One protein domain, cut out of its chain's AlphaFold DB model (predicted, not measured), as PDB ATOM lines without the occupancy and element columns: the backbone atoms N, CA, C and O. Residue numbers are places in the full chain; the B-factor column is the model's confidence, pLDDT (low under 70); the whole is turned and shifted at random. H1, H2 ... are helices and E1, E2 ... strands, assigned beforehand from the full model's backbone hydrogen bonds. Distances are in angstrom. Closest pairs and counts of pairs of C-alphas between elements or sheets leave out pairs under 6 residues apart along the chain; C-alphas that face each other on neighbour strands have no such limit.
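This is residues 2 to 82 of the 82 residues of an uncharacterized protein of Chloroflexi bacterium HGW-Chloroflexi-6 (UniProt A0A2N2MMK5). With little regular structure, this is a small antiparallel sheet, in order E1, E3, E2, with long loops mainly over one face, while residues 76 to 82 stick out. The 81 printed residues include E1, H1, E2, E3 and H2 in that order, mixed in class, holding only 23 residues. It is compact, radius of gyration of the C-alphas 12.8 A, yet spans 44 by 26 by 22 A.

Find C-alpha 6 at (-20.344, -6.438, -6.862); E1 runs to residue 9. Then meet H1, residues 32 to 37, E2, residues 55 to 59, 11.8 A long, E3, residues 63 to 66, and H2, residues 75 to 78, ending at (-19.845, -0.486, -26.120).

Look at E1 and E3: N 8 and O 64 are 2.8 A apart. In the hairpin E2 and E3, N 56 and O 65 are 2.8 A apart. E1, H1, E2 form a split strand-helix-strand unit, same-way strands with E3 between, its crossover right-handed. H1 has every O i to N i+4 pair within hydrogen-bond range; H2 is too short for one.

The printed part has no cut. The links E1 to H1 and H1 to E2 are long. Confidence is under 70 at residues 2, 13 to 15, 46 to 49 and 76 to 82.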
ATOM      1  N   ASN A   2     -22.653 -10.942 -14.207       68.06
ATOM      2  CA  ASN A   2     -21.193 -10.954 -14.328       68.06
ATOM      3  C   ASN A   2     -20.612 -11.223 -12.937       68.06
ATOM      4  O   ASN A   2     -20.833 -10.416 -12.041       68.06
ATOM      5  N   GLU A   3     -19.921 -12.349 -12.758       79.81
ATOM      6  CA  GLU A   3     -19.364 -12.780 -11.462       79.81
ATOM      7  C   GLU A   3     -18.337 -11.786 -10.892       79.81
ATOM      8  O   GLU A   3     -18.028 -11.827  -9.706       79.81
ATOM      9  N   LEU A   4     -17.846 -10.857 -11.720       88.56
ATOM     10  CA  LEU A   4     -16.887  -9.819 -11.343       88.56
ATOM     11  C   LEU A   4     -17.529  -8.537 -10.799       88.56
ATOM     12  O   LEU A   4     -16.804  -7.664 -10.334       88.56
ATOM     13  N   ILE A   5     -18.853  -8.372 -10.906       91.88
ATOM     14  CA  ILE A   5     -19.536  -7.130 -10.523       91.88
ATOM     15  C   ILE A   5     -20.223  -7.312  -9.170       91.88
ATOM     16  O   ILE A   5     -21.181  -8.071  -9.032       91.88
ATOM     17  N   CYS A   6     -19.767  -6.541  -8.192       91.75
ATOM     18  CA  CYS A   6     -20.344  -6.438  -6.862       91.75
ATOM     19  C   CYS A   6     -21.345  -5.279  -6.786       91.75
ATOM     20  O   CYS A   6     -21.151  -4.225  -7.397       91.75
ATOM     21  N   LYS A   7     -22.393  -5.457  -5.975       91.88
ATOM     22  CA  LYS A   7     -23.375  -4.416  -5.652       91.88
ATOM     23  C   LYS A   7     -23.020  -3.769  -4.315       91.88
ATOM     24  O   LYS A   7     -22.967  -4.453  -3.296       91.88
ATOM     25  N   LEU A   8     -22.788  -2.460  -4.334       91.00
ATOM     26  CA  LEU A   8     -22.494  -1.640  -3.161       91.00
ATOM     27  C   LEU A   8     -23.688  -0.722  -2.878       91.00
ATOM     28  O   LEU A   8     -24.162  -0.028  -3.772       91.00
ATOM     29  N   THR A   9     -24.190  -0.731  -1.651       89.12
ATOM     30  CA  THR A   9     -25.423  -0.047  -1.233       89.12
ATOM     31  C   THR A   9     -25.144   1.240  -0.460       89.12
ATOM     32  O   THR A   9     -24.064   1.426   0.112       89.12
ATOM     33  N   GLY A  10     -26.135   2.134  -0.437       84.31
ATOM     34  CA  GLY A  10     -26.052   3.413   0.269       84.31
ATOM     35  C   GLY A  10     -25.288   4.492  -0.500       84.31
ATOM     36  O   GLY A  10     -24.805   5.457   0.100       84.31
ATOM     37  N   ALA A  11     -25.175   4.339  -1.822       78.75
ATOM     38  CA  ALA A  11     -24.900   5.478  -2.688       78.75
ATOM     39  C   ALA A  11     -26.120   6.426  -2.681       78.75
ATOM     40  O   ALA A  11     -27.222   5.997  -2.381       78.75
ATOM     41  N   ASN A  12     -25.948   7.710  -2.982       70.88
ATOM     42  CA  ASN A  12     -27.057   8.666  -3.162       70.88
ATOM     43  C   ASN A  12     -26.971   9.268  -4.578       70.88
ATOM     44  O   ASN A  12     -26.041   8.940  -5.300       70.88
ATOM     45  N   MET A  13     -27.877  10.170  -4.979       61.09
ATOM     46  CA  MET A  13     -27.857  10.892  -6.267       61.09
ATOM     47  C   MET A  13     -26.473  11.456  -6.647       61.09
ATOM     48  O   MET A  13     -26.128  11.465  -7.829       61.09
ATOM     49  N   ASP A  14     -25.667  11.870  -5.661       67.31
ATOM     50  CA  ASP A  14     -24.217  12.041  -5.793       67.31
ATOM     51  C   ASP A  14     -23.524  10.748  -5.333       67.31
ATOM     52  O   ASP A  14     -23.378  10.470  -4.142       67.31
ATOM     53  N   ILE A  15     -23.165   9.904  -6.298       64.31
ATOM     54  CA  ILE A  15     -22.786   8.506  -6.070       64.31
ATOM     55  C   ILE A  15     -21.296   8.409  -5.683       64.31
ATOM     56  O   ILE A  15     -20.457   7.896  -6.433       64.31
ATOM     57  N   ASP A  16     -20.950   8.886  -4.488       74.56
ATOM     58  CA  ASP A  16     -19.678   8.574  -3.833       74.56
ATOM     59  C   ASP A  16     -19.873   7.562  -2.698       74.56
ATOM     60  O   ASP A  16     -20.879   7.581  -2.001       74.56
ATOM     61  N   LEU A  17     -18.912   6.646  -2.554       81.62
ATOM     62  CA  LEU A  17     -18.804   5.705  -1.430       81.62
ATOM     63  C   LEU A  17     -17.578   6.062  -0.573       81.62
ATOM     64  O   LEU A  17     -16.801   5.192  -0.161       81.62
ATOM     65  N   ALA A  18     -17.339   7.368  -0.434       85.25
ATOM     66  CA  ALA A  18     -16.143   7.951   0.168       85.25
ATOM     67  C   ALA A  18     -16.470   8.835   1.384       85.25
ATOM     68  O   ALA A  18     -15.562   9.360   2.031       85.25
ATOM     69  N   SER A  19     -17.753   8.986   1.715       85.38
ATOM     70  CA  SER A  19     -18.194   9.763   2.866       85.38
ATOM     71  C   SER A  19     -17.736   9.101   4.179       85.38
ATOM     72  O   SER A  19     -17.931   7.895   4.369       85.38
ATOM     73  N   PRO A  20     -17.125   9.849   5.121       83.50
ATOM     74  CA  PRO A  20     -16.709   9.293   6.405       83.50
ATOM     75  C   PRO A  20     -17.886   8.686   7.189       83.50
ATOM     76  O   PRO A  20     -18.995   9.234   7.148       83.50
ATOM     77  N   PRO A  21     -17.668   7.613   7.972       82.06
ATOM     78  CA  PRO A  21     -18.707   7.062   8.839       82.06
ATOM     79  C   PRO A  21     -19.321   8.135   9.750       82.06
ATOM     80  O   PRO A  21     -18.600   8.868  10.422       82.06
ATOM     81  N   GLY A  22     -20.654   8.229   9.765       83.62
ATOM     82  CA  GLY A  22     -21.398   9.199  10.579       83.62
ATOM     83  C   GLY A  22     -21.494  10.618  10.002       83.62
ATOM     84  O   GLY A  22     -22.126  11.467  10.622       83.62
ATOM     85  N   SER A  23     -20.910  10.888   8.827       87.25
ATOM     86  CA  SER A  23     -21.045  12.191   8.146       87.25
ATOM     87  C   SER A  23     -22.361  12.356   7.375       87.25
ATOM     88  O   SER A  23     -22.749  13.474   7.042       87.25
ATOM     89  N   ILE A  24     -23.061  11.250   7.122       86.00
ATOM     90  CA  ILE A  24     -24.346  11.186   6.424       86.00
ATOM     91  C   ILE A  24     -25.366  10.430   7.283       86.00
ATOM     92  O   ILE A  24     -25.002   9.620   8.136       86.00
ATOM     93  N   ALA A  25     -26.653  10.705   7.063       86.50
ATOM     94  CA  ALA A  25     -27.740  10.177   7.892       86.50
ATOM     95  C   ALA A  25     -28.117   8.711   7.590       86.50
ATOM     96  O   ALA A  25     -28.869   8.107   8.352       86.50
ATOM     97  N   TRP A  26     -27.626   8.140   6.486       85.06
ATOM     98  CA  TRP A  26     -27.901   6.761   6.075       85.06
ATOM     99  C   TRP A  26     -26.641   5.891   6.129       85.06
ATOM    100  O   TRP A  26     -25.517   6.379   6.207       85.06
ATOM    101  N   GLN A  27     -26.832   4.572   6.103       86.31
ATOM    102  CA  GLN A  27     -25.724   3.625   6.038       86.31
ATOM    103  C   GLN A  27     -25.197   3.518   4.609       86.31
ATOM    104  O   GLN A  27     -25.974   3.377   3.669       86.31
ATOM    105  N   GLN A  28     -23.874   3.541   4.464       88.19
ATOM    106  CA  GLN A  28     -23.185   3.456   3.183       88.19
ATOM    107  C   GLN A  28     -22.080   2.402   3.249       88.19
ATOM    108  O   GLN A  28     -21.286   2.379   4.194       88.19
ATOM    109  N   GLN A  29     -22.023   1.527   2.244       91.25
ATOM    110  CA  GLN A  29     -20.891   0.621   2.077       91.25
ATOM    111  C   GLN A  29     -19.656   1.388   1.609       91.25
ATOM    112  O   GLN A  29     -19.749   2.330   0.827       91.25
ATOM    113  N   LYS A  30     -18.481   0.965   2.069       89.75
ATOM    114  CA  LYS A  30     -17.222   1.583   1.660       89.75
ATOM    115  C   LYS A  30     -16.849   1.177   0.238       89.75
ATOM    116  O   LYS A  30     -17.130   0.064  -0.205       89.75
ATOM    117  N   CYS A  31     -16.174   2.081  -0.466       91.62
ATOM    118  CA  CYS A  31     -15.519   1.755  -1.725       91.62
ATOM    119  C   CYS A  31     -14.364   0.758  -1.478       91.62
ATOM    120  O   CYS A  31     -13.444   1.086  -0.725       91.62
ATOM    121  N   PRO A  32     -14.344  -0.414  -2.141       93.50
ATOM    122  CA  PRO A  32     -13.300  -1.421  -1.928       93.50
ATOM    123  C   PRO A  32     -11.906  -0.944  -2.368       93.50
ATOM    124  O   PRO A  32     -10.903  -1.368  -1.798       93.50
ATOM    125  N   TRP A  33     -11.826  -0.023  -3.334       94.62
ATOM    126  CA  TRP A  33     -10.561   0.596  -3.737       94.62
ATOM    127  C   TRP A  33     -10.002   1.510  -2.636       94.62
ATOM    128  O   TRP A  33      -8.836   1.402  -2.264       94.62
ATOM    129  N   ASN A  34     -10.863   2.341  -2.039       92.75
ATOM    130  CA  ASN A  34     -10.509   3.165  -0.880       92.75
ATOM    131  C   ASN A  34     -10.070   2.306   0.314       92.75
ATOM    132  O   ASN A  34      -9.098   2.647   0.983       92.75
ATOM    133  N   GLU A  35     -10.744   1.183   0.574       93.50
ATOM    134  CA  GLU A  35     -10.352   0.267   1.652       93.50
ATOM    135  C   GLU A  35      -8.980  -0.369   1.411       93.50
ATOM    136  O   GLU A  35      -8.163  -0.416   2.333       93.50
ATOM    137  N   ALA A  36      -8.708  -0.813   0.180       95.31
ATOM    138  CA  ALA A  36      -7.432  -1.417  -0.185       95.31
ATOM    139  C   ALA A  36      -6.254  -0.439  -0.031       95.31
ATOM    140  O   ALA A  36      -5.188  -0.829   0.443       95.31
ATOM    141  N   GLU A  37      -6.456   0.835  -0.378       95.00
ATOM    142  CA  GLU A  37      -5.416   1.869  -0.307       95.00
ATOM    143  C   GLU A  37      -5.421   2.678   0.996       95.00
ATOM    144  O   GLU A  37      -4.543   3.512   1.208       95.00
ATOM    145  N   LYS A  38      -6.385   2.430   1.891       93.88
ATOM    146  CA  LYS A  38      -6.621   3.234   3.103       93.88
ATOM    147  C   LYS A  38      -6.785   4.731   2.784       93.88
ATOM    148  O   LYS A  38      -6.266   5.583   3.504       93.88
ATOM    149  N   SER A  39      -7.517   5.034   1.713       90.56
ATOM    150  CA  SER A  39      -7.798   6.388   1.220       90.56
ATOM    151  C   SER A  39      -9.301   6.705   1.271       90.56
ATOM    152  O   SER A  39     -10.125   5.836   1.547       90.56
ATOM    153  N   GLY A  40      -9.660   7.965   1.030       87.38
ATOM    154  CA  GLY A  40     -11.031   8.423   0.761       87.38
ATOM    155  C   GLY A  40     -11.128   9.235  -0.534       87.38
ATOM    156  O   GLY A  40     -12.112   9.933  -0.763       87.38
ATOM    157  N   GLU A  41     -10.082   9.207  -1.362       87.88
ATOM    158  CA  GLU A  41      -9.974  10.045  -2.559       87.88
ATOM    159  C   GLU A  41     -10.713   9.451  -3.761       87.88
ATOM    160  O   GLU A  41     -11.178  10.195  -4.629       87.88
ATOM    161  N   HIS A  42     -10.886   8.125  -3.800       87.88
ATOM    162  CA  HIS A  42     -11.513   7.459  -4.937       87.88
ATOM    163  C   HIS A  42     -13.023   7.608  -4.882       87.88
ATOM    164  O   HIS A  42     -13.692   7.106  -3.976       87.88
ATOM    165  N   ARG A  43     -13.569   8.282  -5.893       85.06
ATOM    166  CA  ARG A  43     -15.006   8.517  -6.045       85.06
ATOM    167  C   ARG A  43     -15.520   7.750  -7.247       85.06
ATOM    168  O   ARG A  43     -14.879   7.727  -8.294       85.06
ATOM    169  N   CYS A  44     -16.685   7.133  -7.101       84.44
ATOM    170  CA  CYS A  44     -17.258   6.323  -8.163       84.44
ATOM    171  C   CYS A  44     -17.937   7.180  -9.232       84.44
ATOM    172  O   CYS A  44     -17.538   7.077 -10.386       84.44
ATOM    173  N   ALA A  45     -18.888   8.053  -8.893       77.12
ATOM    174  CA  ALA A  45     -19.429   9.042  -9.825       77.12
ATOM    175  C   ALA A  45     -19.799  10.345  -9.102       77.12
ATOM    176  O   ALA A  45     -20.366  10.332  -8.017       77.12
ATOM    177  N   VAL A  46     -19.494  11.488  -9.715       67.88
ATOM    178  CA  VAL A  46     -19.843  12.817  -9.192       67.88
ATOM    179  C   VAL A  46     -20.678  13.516 -10.254       67.88
ATOM    180  O   VAL A  46     -20.219  13.659 -11.386       67.88
ATOM    181  N   LYS A  47     -21.902  13.948  -9.916       67.06
ATOM    182  CA  LYS A  47     -22.796  14.663 -10.847       67.06
ATOM    183  C   LYS A  47     -22.964  13.951 -12.203       67.06
ATOM    184  O   LYS A  47     -22.821  14.571 -13.254       67.06
ATOM    185  N   ASN A  48     -23.238  12.645 -12.180       59.25
ATOM    186  CA  ASN A  48     -23.404  11.783 -13.365       59.25
ATOM    187  C   ASN A  48     -22.151  11.558 -14.232       59.25
ATOM    188  O   ASN A  48     -22.258  10.950 -15.295       59.25
ATOM    189  N   VAL A  49     -20.965  11.988 -13.793       68.25
ATOM    190  CA  VAL A  49     -19.698  11.674 -14.466       68.25
ATOM    191  C   VAL A  49     -18.893  10.715 -13.597       68.25
ATOM    192  O   VAL A  49     -18.601  11.005 -12.437       68.25
ATOM    193  N   SER A  50     -18.519   9.569 -14.166       80.31
ATOM    194  CA  SER A  50     -17.596   8.621 -13.546       80.31
ATOM    195  C   SER A  50     -16.277   8.593 -14.308       80.31
ATOM    196  O   SER A  50     -16.262   8.368 -15.514       80.31
ATOM    197  N   LEU A  51     -15.174   8.793 -13.588       83.62
ATOM    198  CA  LEU A  51     -13.811   8.524 -14.067       83.62
ATOM    199  C   LEU A  51     -13.215   7.281 -13.389       83.62
ATOM    200  O   LEU A  51     -12.039   6.975 -13.564       83.62
ATOM    201  N   CYS A  52     -14.012   6.578 -12.580       89.88
ATOM    202  CA  CYS A  52     -13.555   5.413 -11.844       89.88
ATOM    203  C   CYS A  52     -13.465   4.211 -12.797       89.88
ATOM    204  O   CYS A  52     -14.488   3.806 -13.354       89.88
ATOM    205  N   PRO A  53     -12.287   3.580 -12.956       91.56
ATOM    206  CA  PRO A  53     -12.110   2.465 -13.888       91.56
ATOM    207  C   PRO A  53     -12.876   1.207 -13.462       91.56
ATOM    208  O   PRO A  53     -13.037   0.288 -14.259       91.56
ATOM    209  N   TYR A  54     -13.353   1.164 -12.218       92.38
ATOM    210  CA  TYR A  54     -14.102   0.053 -11.635       92.38
ATOM    211  C   TYR A  54     -15.616   0.300 -11.606       92.38
ATOM    212  O   TYR A  54     -16.372  -0.569 -11.171       92.38
ATOM    213  N   PHE A  55     -16.076   1.487 -12.014       90.38
ATOM    214  CA  PHE A  55     -17.494   1.835 -12.020       90.38
ATOM    215  C   PHE A  55     -18.202   1.161 -13.193       90.38
ATOM    216  O   PHE A  55     -17.894   1.441 -14.348       90.38
ATOM    217  N   CYS A  56     -19.163   0.291 -12.887       90.25
ATOM    218  CA  CYS A  56     -19.942  -0.480 -13.857       90.25
ATOM    219  C   CYS A  56     -21.367   0.052 -14.059       90.25
ATOM    220  O   CYS A  56     -22.104  -0.490 -14.879       90.25
ATOM    221  N   GLY A  57     -21.765   1.091 -13.323       87.88
ATOM    222  CA  GLY A  57     -23.096   1.682 -13.404       87.88
ATOM    223  C   GLY A  57     -23.808   1.734 -12.059       87.88
ATOM    224  O   GLY A  57     -23.203   1.595 -10.993       87.88
ATOM    225  N   VAL A  58     -25.114   1.968 -12.134       86.69
ATOM    226  CA  VAL A  58     -25.988   2.225 -10.988       86.69
ATOM    227  C   VAL A  58     -27.233   1.369 -11.117       86.69
ATOM    228  O   VAL A  58     -27.733   1.159 -12.222       86.69
ATOM    229  N   GLU A  59     -27.735   0.876  -9.997       86.38
ATOM    230  CA  GLU A  59     -28.986   0.134  -9.939       86.38
ATOM    231  C   GLU A  59     -29.937   0.839  -8.977       86.38
ATOM    232  O   GLU A  59     -29.562   1.204  -7.861       86.38
ATOM    233  N   TYR A  60     -31.176   1.045  -9.422       78.94
ATOM    234  CA  TYR A  60     -32.190   1.682  -8.601       78.94
ATOM    235  C   TYR A  60     -32.709   0.713  -7.520       78.94
ATOM    236  O   TYR A  60     -33.037  -0.431  -7.848       78.94
ATOM    237  N   PRO A  61     -32.878   1.161  -6.265       79.06
ATOM    238  CA  PRO A  61     -32.439   2.446  -5.717       79.06
ATOM    239  C   PRO A  61     -30.983   2.389  -5.217       79.06
ATOM    240  O   PRO A  61     -30.541   1.371  -4.674       79.06
ATOM    241  N   ASP A  62     -30.266   3.512  -5.357       78.94
ATOM    242  CA  ASP A  62     -29.124   3.874  -4.498       78.94
ATOM    243  C   ASP A  62     -27.997   2.831  -4.383       78.94
ATOM    244  O   ASP A  62     -27.295   2.720  -3.370       78.94
ATOM    245  N   SER A  63     -27.816   2.040  -5.444       87.31
ATOM    246  CA  SER A  63     -26.816   0.981  -5.511       87.31
ATOM    247  C   SER A  63     -25.821   1.221  -6.637       87.31
ATOM    248  O   SER A  63     -26.173   1.642  -7.738       87.31
ATOM    249  N   LEU A  64     -24.563   0.899  -6.365       88.75
ATOM    250  CA  LEU A  64     -23.430   1.093  -7.252       88.75
ATOM    251  C   LEU A  64     -22.882  -0.263  -7.678       88.75
ATOM    252  O   LEU A  64     -22.612  -1.128  -6.844       88.75
ATOM    253  N   LEU A  65     -22.716  -0.444  -8.984       90.62
ATOM    254  CA  LEU A  65     -22.113  -1.638  -9.556       90.62
ATOM    255  C   LEU A  65     -20.605  -1.415  -9.680       90.62
ATOM    256  O   LEU A  65     -20.164  -0.506 -10.385       90.62
ATOM    257  N   CYS A  66     -19.811  -2.224  -8.986       92.00
ATOM    258  CA  CYS A  66     -18.360  -2.075  -8.904       92.00
ATOM    259  C   CYS A  66     -17.661  -3.380  -9.281       92.00
ATOM    260  O   CYS A  66     -18.054  -4.438  -8.800       92.00
ATOM    261  N   SER A  67     -16.610  -3.308 -10.097       94.25
ATOM    262  CA  SER A  67     -15.826  -4.480 -10.508       94.25
ATOM    263  C   SER A  67     -14.430  -4.565  -9.892       94.25
ATOM    264  O   SER A  67     -13.644  -5.417 -10.298       94.25
ATOM    265  N   TYR A  68     -14.093  -3.694  -8.933       94.06
ATOM    266  CA  TYR A  68     -12.778  -3.711  -8.282       94.06
ATOM    267  C   TYR A  68     -12.433  -5.126  -7.765       94.06
ATOM    268  O   TYR A  68     -13.288  -5.746  -7.127       94.06
ATOM    269  N   PRO A  69     -11.206  -5.645  -7.989       93.94
ATOM    270  CA  PRO A  69     -10.021  -4.961  -8.529       93.94
ATOM    271  C   PRO A  69      -9.882  -5.001 -10.061       93.94
ATOM    272  O   PRO A  69      -8.861  -4.574 -10.598       93.94
ATOM    273  N   TYR A  70     -10.879  -5.509 -10.781       93.00
ATOM    274  CA  TYR A  70     -10.829  -5.670 -12.231       93.00
ATOM    275  C   TYR A  70     -11.438  -4.454 -12.946       93.00
ATOM    276  O   TYR A  70     -12.507  -3.987 -12.541       93.00
ATOM    277  N   PRO A  71     -10.811  -3.930 -14.018       90.00
ATOM    278  CA  PRO A  71     -11.396  -2.857 -14.821       90.00
ATOM    279  C   PRO A  71     -12.815  -3.191 -15.288       90.00
ATOM    280  O   PRO A  71     -13.131  -4.363 -15.502       90.00
ATOM    281  N   ASN A  72     -13.652  -2.165 -15.461       90.19
ATOM    282  CA  ASN A  72     -15.052  -2.311 -15.841       90.19
ATOM    283  C   ASN A  72     -15.183  -3.204 -17.098       90.19
ATOM    284  O   ASN A  72     -14.834  -2.772 -18.202       90.19
ATOM    285  N   PRO A  73     -15.740  -4.425 -16.961       88.62
ATOM    286  CA  PRO A  73     -15.821  -5.392 -18.053       88.62
ATOM    287  C   PRO A  73     -16.869  -5.017 -19.115       88.62
ATOM    288  O   PRO A  73     -17.000  -5.707 -20.125       88.62
ATOM    289  N   LEU A  74     -17.649  -3.957 -18.892       85.25
ATOM    290  CA  LEU A  74     -18.694  -3.480 -19.796       85.25
ATOM    291  C   LEU A  74     -18.177  -2.449 -20.809       85.25
ATOM    292  O   LEU A  74     -18.822  -2.260 -21.838       85.25
ATOM    293  N   VAL A  75     -17.016  -1.824 -20.571       77.88
ATOM    294  CA  VAL A  75     -16.440  -0.814 -21.485       77.88
ATOM    295  C   VAL A  75     -16.124  -1.424 -22.855       77.88
ATOM    296  O   VAL A  75     -16.406  -0.810 -23.879       77.88
ATOM    297  N   SER A  76     -15.634  -2.665 -22.895       58.97
ATOM    298  CA  SER A  76     -15.287  -3.358 -24.144       58.97
ATOM    299  C   SER A  76     -16.496  -3.683 -25.028       58.97
ATOM    300  O   SER A  76     -16.336  -3.847 -26.230       58.97
ATOM    301  N   LYS A  77     -17.710  -3.765 -24.461       53.31
ATOM    302  CA  LYS A  77     -18.927  -4.111 -25.218       53.31
ATOM    303  C   LYS A  77     -19.601  -2.917 -25.897       53.31
ATOM    304  O   LYS A  77     -20.450  -3.123 -26.755       53.31
ATOM    305  N   ALA A  78     -19.247  -1.685 -25.528       51.81
ATOM    306  CA  ALA A  78     -19.845  -0.486 -26.120       51.81
ATOM    307  C   ALA A  78     -19.289  -0.170 -27.522       51.81
ATOM    308  O   ALA A  78     -19.972   0.466 -28.319       51.81
ATOM    309  N   THR A  79     -18.080  -0.638 -27.844       48.09
ATOM    310  CA  THR A  79     -17.402  -0.340 -29.119       48.09
ATOM    311  C   THR A  79     -17.808  -1.283 -30.261       48.09
ATOM    312  O   THR A  79     -17.516  -0.998 -31.415       48.09
ATOM    313  N   GLU A  80     -18.506  -2.385 -29.975       43.19
ATOM    314  CA  GLU A  80     -18.914  -3.387 -30.982       43.19
ATOM    315  C   GLU A  80     -20.364  -3.212 -31.477       43.19
ATOM    316  O   GLU A  80     -20.852  -4.022 -32.261       43.19
ATOM    317  N   ALA A  81     -21.065  -2.164 -31.029       48.59
ATOM    318  CA  ALA A  81     -22.464  -1.887 -31.377       48.59
ATOM    319  C   ALA A  81     -22.662  -0.579 -32.178       48.59
ATOM    320  O   ALA A  81     -23.758  -0.016 -32.154       48.59
ATOM    321  N   GLY A  82     -21.609  -0.087 -32.844       38.72
ATOM    322  CA  GLY A  82     -21.620   1.114 -33.693       38.72
ATOM    323  C   GLY A  82     -21.499   0.791 -35.173       38.72
ATOM    324  O   GLY A  82     -20.606  -0.018 -35.511       38.72
TER     325      GLY A  82